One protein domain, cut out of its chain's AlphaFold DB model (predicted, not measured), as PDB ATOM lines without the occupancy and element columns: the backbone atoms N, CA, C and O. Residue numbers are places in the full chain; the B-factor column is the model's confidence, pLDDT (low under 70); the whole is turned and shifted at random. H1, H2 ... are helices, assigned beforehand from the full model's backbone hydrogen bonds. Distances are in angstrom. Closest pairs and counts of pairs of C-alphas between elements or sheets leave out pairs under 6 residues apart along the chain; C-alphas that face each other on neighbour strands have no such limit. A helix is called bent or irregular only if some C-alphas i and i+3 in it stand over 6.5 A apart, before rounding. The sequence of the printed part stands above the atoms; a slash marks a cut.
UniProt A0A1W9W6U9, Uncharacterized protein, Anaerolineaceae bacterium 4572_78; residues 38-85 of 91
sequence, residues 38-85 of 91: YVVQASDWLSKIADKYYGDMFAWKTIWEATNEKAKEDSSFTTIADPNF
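What this domain is: This is residues 38 to 85 of the 91 residues of an uncharacterized protein of Anaerolineaceae bacterium 4572_78 (UniProt A0A1W9W6U9). One long helix, H2, makes the longest axis, and a short helix, H1, meets its first part at nearly a right angle, making an L-shaped corner. The unnamed residues 74 to 85 fold back along H2, while residues 38 to 45 form an arched lead into H1. The printed part has 48 residues with two named helices, H1 then H2, and no named strand; the class is all helix. It is compact, with a radius of gyration of the C-alphas of 10.5 A and spans of 28 by 20 by 18 A.

How they stand to each other: H2, residues 57 to 73, touches H1, residues 46 to 54, with residues 57 to 64 alone. Their closest C-alphas, those of Met 57 and Asp 51, are 4.2 A apart. The two lines are about perpendicular, at 82 degrees. Every O i to N i+4 pair is within hydrogen-bond range in H1, and 8 of 13 are in H2.

Where its parts are: H2 is 26.5 A long, from C-alpha 57 at (-33.444, 34.195, 27.806) to C-alpha 73 at (-54.603, 21.702, 37.844). It is irregular: C-alphas 58 and 61 are 7.2 A apart. H1 is 11.5 A long and begins at C-alpha 46, (-38.118, 34.484, 34.362).

The domain as a whole: The C-alphas farthest apart, those of Gly 55 and Ser 75, are 28.6 A apart. The link from H1 to H2 is tight. The printed part has no cut, and no printed residue is under 70 in pLDDT.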
ATOM      1  N   TYR A  38     -39.225  24.153  39.159       95.81
ATOM      2  CA  TYR A  38     -38.191  25.050  39.662       95.81
ATOM      3  C   TYR A  38     -38.743  25.898  40.804       95.81
ATOM      4  O   TYR A  38     -39.758  26.557  40.639       95.81
ATOM      5  N   VAL A  39     -38.050  25.921  41.943       97.19
ATOM      6  CA  VAL A  39     -38.401  26.814  43.053       97.19
ATOM      7  C   VAL A  39     -37.625  28.115  42.897       97.19
ATOM      8  O   VAL A  39     -36.391  28.102  42.935       97.19
ATOM      9  N   VAL A  40     -38.340  29.229  42.763       97.62
ATOM     10  CA  VAL A  40     -37.763  30.566  42.571       97.62
ATOM     11  C   VAL A  40     -36.800  30.917  43.706       97.62
ATOM     12  O   VAL A  40     -37.144  30.807  44.885       97.62
ATOM     13  N   GLN A  41     -35.592  31.362  43.362       98.38
ATOM     14  CA  GLN A  41     -34.588  31.819  44.322       98.38
ATOM     15  C   GLN A  41     -34.551  33.349  44.396       98.38
ATOM     16  O   GLN A  41     -35.067  34.059  43.533       98.38
ATOM     17  N   ALA A  42     -33.915  33.878  45.443       97.38
ATOM     18  CA  ALA A  42     -33.678  35.314  45.541       97.38
ATOM     19  C   ALA A  42     -32.890  35.824  44.319       97.38
ATOM     20  O   ALA A  42     -31.930  35.191  43.874       97.38
ATOM     21  N   SER A  43     -33.294  36.988  43.802       96.25
ATOM     22  CA  SER A  43     -32.712  37.607  42.599       96.25
ATOM     23  C   SER A  43     -32.880  36.785  41.315       96.25
ATOM     24  O   SER A  43     -32.062  36.895  40.394       96.25
ATOM     25  N   ASP A  44     -33.917  35.955  41.240       98.19
ATOM     26  CA  ASP A  44     -34.378  35.386  39.981       98.19
ATOM     27  C   ASP A  44     -35.400  36.287  39.293       98.19
ATOM     28  O   ASP A  44     -36.126  37.061  39.913       98.19
ATOM     29  N   TRP A  45     -35.447  36.145  37.977       98.06
ATOM     30  CA  TRP A  45     -36.508  36.624  37.104       98.06
ATOM     31  C   TRP A  45     -36.640  35.609  35.963       98.06
ATOM     32  O   TRP A  45     -35.699  34.854  35.686       98.06
ATOM     33  N   LEU A  46     -37.791  35.570  35.294       98.31
ATOM     34  CA  LEU A  46     -38.118  34.484  34.362       98.31
ATOM     35  C   LEU A  46     -37.081  34.290  33.246       98.31
ATOM     36  O   LEU A  46     -36.750  33.154  32.926       98.31
ATOM     37  N   SER A  47     -36.512  35.364  32.686       98.44
ATOM     38  CA  SER A  47     -35.516  35.240  31.610       98.44
ATOM     39  C   SER A  47     -34.166  34.685  32.067       98.44
ATOM     40  O   SER A  47     -33.519  33.985  31.298       98.44
ATOM     41  N   LYS A  48     -33.762  34.892  33.326       98.44
ATOM     42  CA  LYS A  48     -32.573  34.235  33.902       98.44
ATOM     43  C   LYS A  48     -32.797  32.735  34.077       98.44
ATOM     44  O   LYS A  48     -31.894  31.938  33.834       98.44
ATOM     45  N   ILE A  49     -33.999  32.349  34.499       98.12
ATOM     46  CA  ILE A  49     -34.381  30.938  34.600       98.12
ATOM     47  C   ILE A  49     -34.428  30.333  33.188       98.12
ATOM     48  O   ILE A  49     -33.881  29.257  32.963       98.12
ATOM     49  N   ALA A  50     -34.993  31.050  32.217       98.50
ATOM     50  CA  ALA A  50     -35.069  30.588  30.838       98.50
ATOM     51  C   ALA A  50     -33.689  30.389  30.200       98.50
ATOM     52  O   ALA A  50     -33.433  29.337  29.621       98.50
ATOM     53  N   ASP A  51     -32.771  31.335  30.390       98.56
ATOM     54  CA  ASP A  51     -31.381  31.205  29.949       98.56
ATOM     55  C   ASP A  51     -30.715  29.953  30.542       98.56
ATOM     56  O   ASP A  51     -30.090  29.167  29.837       98.56
ATOM     57  N   LYS A  52     -30.942  29.690  31.834       97.56
ATOM     58  CA  LYS A  52     -30.377  28.527  32.529       97.56
ATOM     59  C   LYS A  52     -30.874  27.180  31.990       97.56
ATOM     60  O   LYS A  52     -30.085  26.239  31.940       97.56
ATOM     61  N   TYR A  53     -32.162  27.057  31.666       96.94
ATOM     62  CA  TYR A  53     -32.778  25.764  31.321       96.94
ATOM     63  C   TYR A  53     -32.972  25.543  29.819       96.94
ATOM     64  O   TYR A  53     -32.931  24.399  29.369       96.94
ATOM     65  N   TYR A  54     -33.142  26.611  29.043       96.12
ATOM     66  CA  TYR A  54     -33.338  26.551  27.594       96.12
ATOM     67  C   TYR A  54     -32.140  27.089  26.803       96.12
ATOM     68  O   TYR A  54     -32.079  26.876  25.595       96.12
ATOM     69  N   GLY A  55     -31.191  27.786  27.444       98.06
ATOM     70  CA  GLY A  55     -30.126  28.507  26.736       98.06
ATOM     71  C   GLY A  55     -30.642  29.709  25.940       98.06
ATOM     72  O   GLY A  55     -29.947  30.207  25.058       98.06
ATOM     73  N   ASP A  56     -31.875  30.139  26.217       98.25
ATOM     74  CA  ASP A  56     -32.535  31.256  25.557       98.25
ATOM     75  C   ASP A  56     -33.311  32.078  26.585       98.25
ATOM     76  O   ASP A  56     -34.377  31.690  27.068       98.25
ATOM     77  N   MET A  57     -32.786  33.259  26.901       97.94
ATOM     78  CA  MET A  57     -33.444  34.195  27.806       97.94
ATOM     79  C   MET A  57     -34.819  34.659  27.297       97.94
ATOM     80  O   MET A  57     -35.657  35.058  28.107       97.94
ATOM     81  N   PHE A  58     -35.084  34.602  25.986       98.12
ATOM     82  CA  PHE A  58     -36.375  34.960  25.392       98.12
ATOM     83  C   PHE A  58     -37.436  33.862  25.552       98.12
ATOM     84  O   PHE A  58     -38.625  34.149  25.409       98.12
ATOM     85  N   ALA A  59     -37.048  32.650  25.966       98.31
ATOM     86  CA  ALA A  59     -37.967  31.554  26.281       98.31
ATOM     87  C   ALA A  59     -38.695  31.723  27.634       98.31
ATOM     88  O   ALA A  59     -39.426  30.837  28.072       98.31
ATOM     89  N   TRP A  60     -38.554  32.873  28.305       98.06
ATOM     90  CA  TRP A  60     -39.225  33.177  29.578       98.06
ATOM     91  C   TRP A  60     -40.747  32.992  29.525       98.06
ATOM     92  O   TRP A  60     -41.360  32.606  30.523       98.06
ATOM     93  N   LYS A  61     -41.360  33.234  28.360       98.19
ATOM     94  CA  LYS A  61     -42.806  33.109  28.161       98.19
ATOM     95  C   LYS A  61     -43.275  31.660  28.284       98.19
ATOM     96  O   LYS A  61     -44.355  31.428  28.807       98.19
ATOM     97  N   THR A  62     -42.438  30.701  27.888       96.62
ATOM     98  CA  THR A  62     -42.720  29.267  28.027       96.62
ATOM     99  C   THR A  62     -42.842  28.864  29.492       96.62
ATOM    100  O   THR A  62     -43.772  28.148  29.843       96.62
ATOM    101  N   ILE A  63     -41.958  29.371  30.360       96.81
ATOM    102  CA  ILE A  63     -42.039  29.130  31.811       96.81
ATOM    103  C   ILE A  63     -43.330  29.735  32.364       96.81
ATOM    104  O   ILE A  63     -44.087  29.058  33.048       96.81
ATOM    105  N   TRP A  64     -43.600  30.999  32.030       97.94
ATOM    106  CA  TRP A  64     -44.787  31.714  32.497       97.94
ATOM    107  C   TRP A  64     -46.099  31.013  32.121       97.94
ATOM    108  O   TRP A  64     -46.983  30.848  32.963       97.94
ATOM    109  N   GLU A  65     -46.222  30.584  30.864       97.19
ATOM    110  CA  GLU A  65     -47.397  29.870  30.364       97.19
ATOM    111  C   GLU A  65     -47.530  28.493  31.022       97.19
ATOM    112  O   GLU A  65     -48.618  28.154  31.482       97.19
ATOM    113  N   ALA A  66     -46.432  27.739  31.143       96.19
ATOM    114  CA  ALA A  66     -46.441  26.424  31.777       96.19
ATOM    115  C   ALA A  66     -46.842  26.489  33.260       96.19
ATOM    116  O   ALA A  66     -47.705  25.725  33.687       96.19
ATOM    117  N   THR A  67     -46.286  27.424  34.038       96.00
ATOM    118  CA  THR A  67     -46.643  27.597  35.457       96.00
ATOM    119  C   THR A  67     -48.115  27.976  35.618       96.00
ATOM    120  O   THR A  67     -48.811  27.418  36.465       96.00
ATOM    121  N   ASN A  68     -48.624  28.888  34.784       97.19
ATOM    122  CA  ASN A  68     -50.024  29.309  34.844       97.19
ATOM    123  C   ASN A  68     -50.999  28.218  34.395       97.19
ATOM    124  O   ASN A  68     -52.100  28.139  34.937       97.19
ATOM    125  N   GLU A  69     -50.618  27.387  33.425       95.88
ATOM    126  CA  GLU A  69     -51.403  26.209  33.063       95.88
ATOM    127  C   GLU A  69     -51.428  25.218  34.225       95.88
ATOM    128  O   GLU A  69     -52.502  24.802  34.655       95.88
ATOM    129  N   LYS A  70     -50.263  24.936  34.823       94.62
ATOM    130  CA  LYS A  70     -50.163  23.996  35.941       94.62
ATOM    131  C   LYS A  70     -50.932  24.463  37.173       94.62
ATOM    132  O   LYS A  70     -51.582  23.647  37.816       94.62
ATOM    133  N   ALA A  71     -50.963  25.767  37.445       95.75
ATOM    134  CA  ALA A  71     -51.736  26.351  38.543       95.75
ATOM    135  C   ALA A  71     -53.260  26.122  38.427       95.75
ATOM    136  O   ALA A  71     -53.971  26.234  39.428       95.75
ATOM    137  N   LYS A  72     -53.785  25.791  37.237       95.75
ATOM    138  CA  LYS A  72     -55.202  25.412  37.055       95.75
ATOM    139  C   LYS A  72     -55.492  23.995  37.546       95.75
ATOM    140  O   LYS A  72     -56.617  23.713  37.954       95.75
ATOM    141  N   GLU A  73     -54.501  23.115  37.472       94.31
ATOM    142  CA  GLU A  73     -54.603  21.702  37.844       94.31
ATOM    143  C   GLU A  73     -54.131  21.462  39.281       94.31
ATOM    144  O   GLU A  73     -54.701  20.641  40.002       94.31
ATOM    145  N   ASP A  74     -53.095  22.189  39.696       93.12
ATOM    146  CA  ASP A  74     -52.398  22.027  40.960       93.12
ATOM    147  C   ASP A  74     -52.213  23.378  41.662       93.12
ATOM    148  O   ASP A  74     -51.394  24.217  41.287       93.12
ATOM    149  N   SER A  75     -52.951  23.547  42.759       94.00
ATOM    150  CA  SER A  75     -52.921  24.747  43.603       94.00
ATOM    151  C   SER A  75     -51.589  25.005  44.322       94.00
ATOM    152  O   SER A  75     -51.451  26.035  44.981       94.00
ATOM    153  N   SER A  76     -50.622  24.082  44.263       93.19
ATOM    154  CA  SER A  76     -49.280  24.310  44.808       93.19
ATOM    155  C   SER A  76     -48.447  25.274  43.953       93.19
ATOM    156  O   SER A  76     -47.543  25.916  44.495       93.19
ATOM    157  N   PHE A  77     -48.783  25.427  42.665       95.06
ATOM    158  CA  PHE A  77     -48.152  26.373  41.743       95.06
ATOM    159  C   PHE A  77     -48.744  27.769  41.879       95.06
ATOM    160  O   PHE A  77     -49.950  27.951  42.065       95.06
ATOM    161  N   THR A  78     -47.886  28.783  41.774       92.75
ATOM    162  CA  THR A  78     -48.330  30.176  41.890       92.75
ATOM    163  C   THR A  78     -48.770  30.700  40.532       92.75
ATOM    164  O   THR A  78     -47.992  30.708  39.585       92.75
ATOM    165  N   THR A  79     -50.002  31.203  40.429       96.88
ATOM    166  CA  THR A  79     -50.408  31.966  39.243       96.88
ATOM    167  C   THR A  79     -49.592  33.256  39.159       96.88
ATOM    168  O   THR A  79     -49.672  34.115  40.037       96.88
ATOM    169  N   ILE A  80     -48.839  33.414  38.077       96.75
ATOM    170  CA  ILE A  80     -48.021  34.588  37.797       96.75
ATOM    171  C   ILE A  80     -48.862  35.555  36.959       96.75
ATOM    172  O   ILE A  80     -48.964  35.412  35.739       96.75
ATOM    173  N   ALA A  81     -49.489  36.540  37.605       96.50
ATOM    174  CA  ALA A  81     -50.304  37.546  36.916       96.50
ATOM    175  C   ALA A  81     -49.453  38.593  36.172       96.50
ATOM    176  O   ALA A  81     -49.791  38.979  35.055       96.50
ATOM    177  N   ASP A  82     -48.341  39.023  36.777       97.19
ATOM    178  CA  ASP A  82     -47.343  39.905  36.163       97.19
ATOM    179  C   ASP A  82     -46.028  39.126  35.986       97.19
ATOM    180  O   ASP A  82     -45.407  38.767  36.984       97.19
ATOM    181  N   PRO A  83     -45.566  38.860  34.751       95.94
ATOM    182  CA  PRO A  83     -44.339  38.097  34.509       95.94
ATOM    183  C   PRO A  83     -43.061  38.795  35.009       95.94
ATOM    184  O   PRO A  83     -42.013  38.154  35.097       95.94
ATOM    185  N   ASN A  84     -43.116  40.087  35.351       96.44
ATOM    186  CA  ASN A  84     -41.987  40.795  35.961       96.44
ATOM    187  C   ASN A  84     -41.860  40.531  37.467       96.44
ATOM    188  O   ASN A  84     -40.859  40.925  38.069       96.44
ATOM    189  N   PHE A  85     -42.856  39.886  38.078       96.06
ATOM    190  CA  PHE A  85     -42.900  39.626  39.507       96.06
ATOM    191  C   PHE A  85     -43.095  38.132  39.779       96.06
ATOM    192  O   PHE A  85     -44.130  37.553  39.461       96.06
TER     193      PHE A  85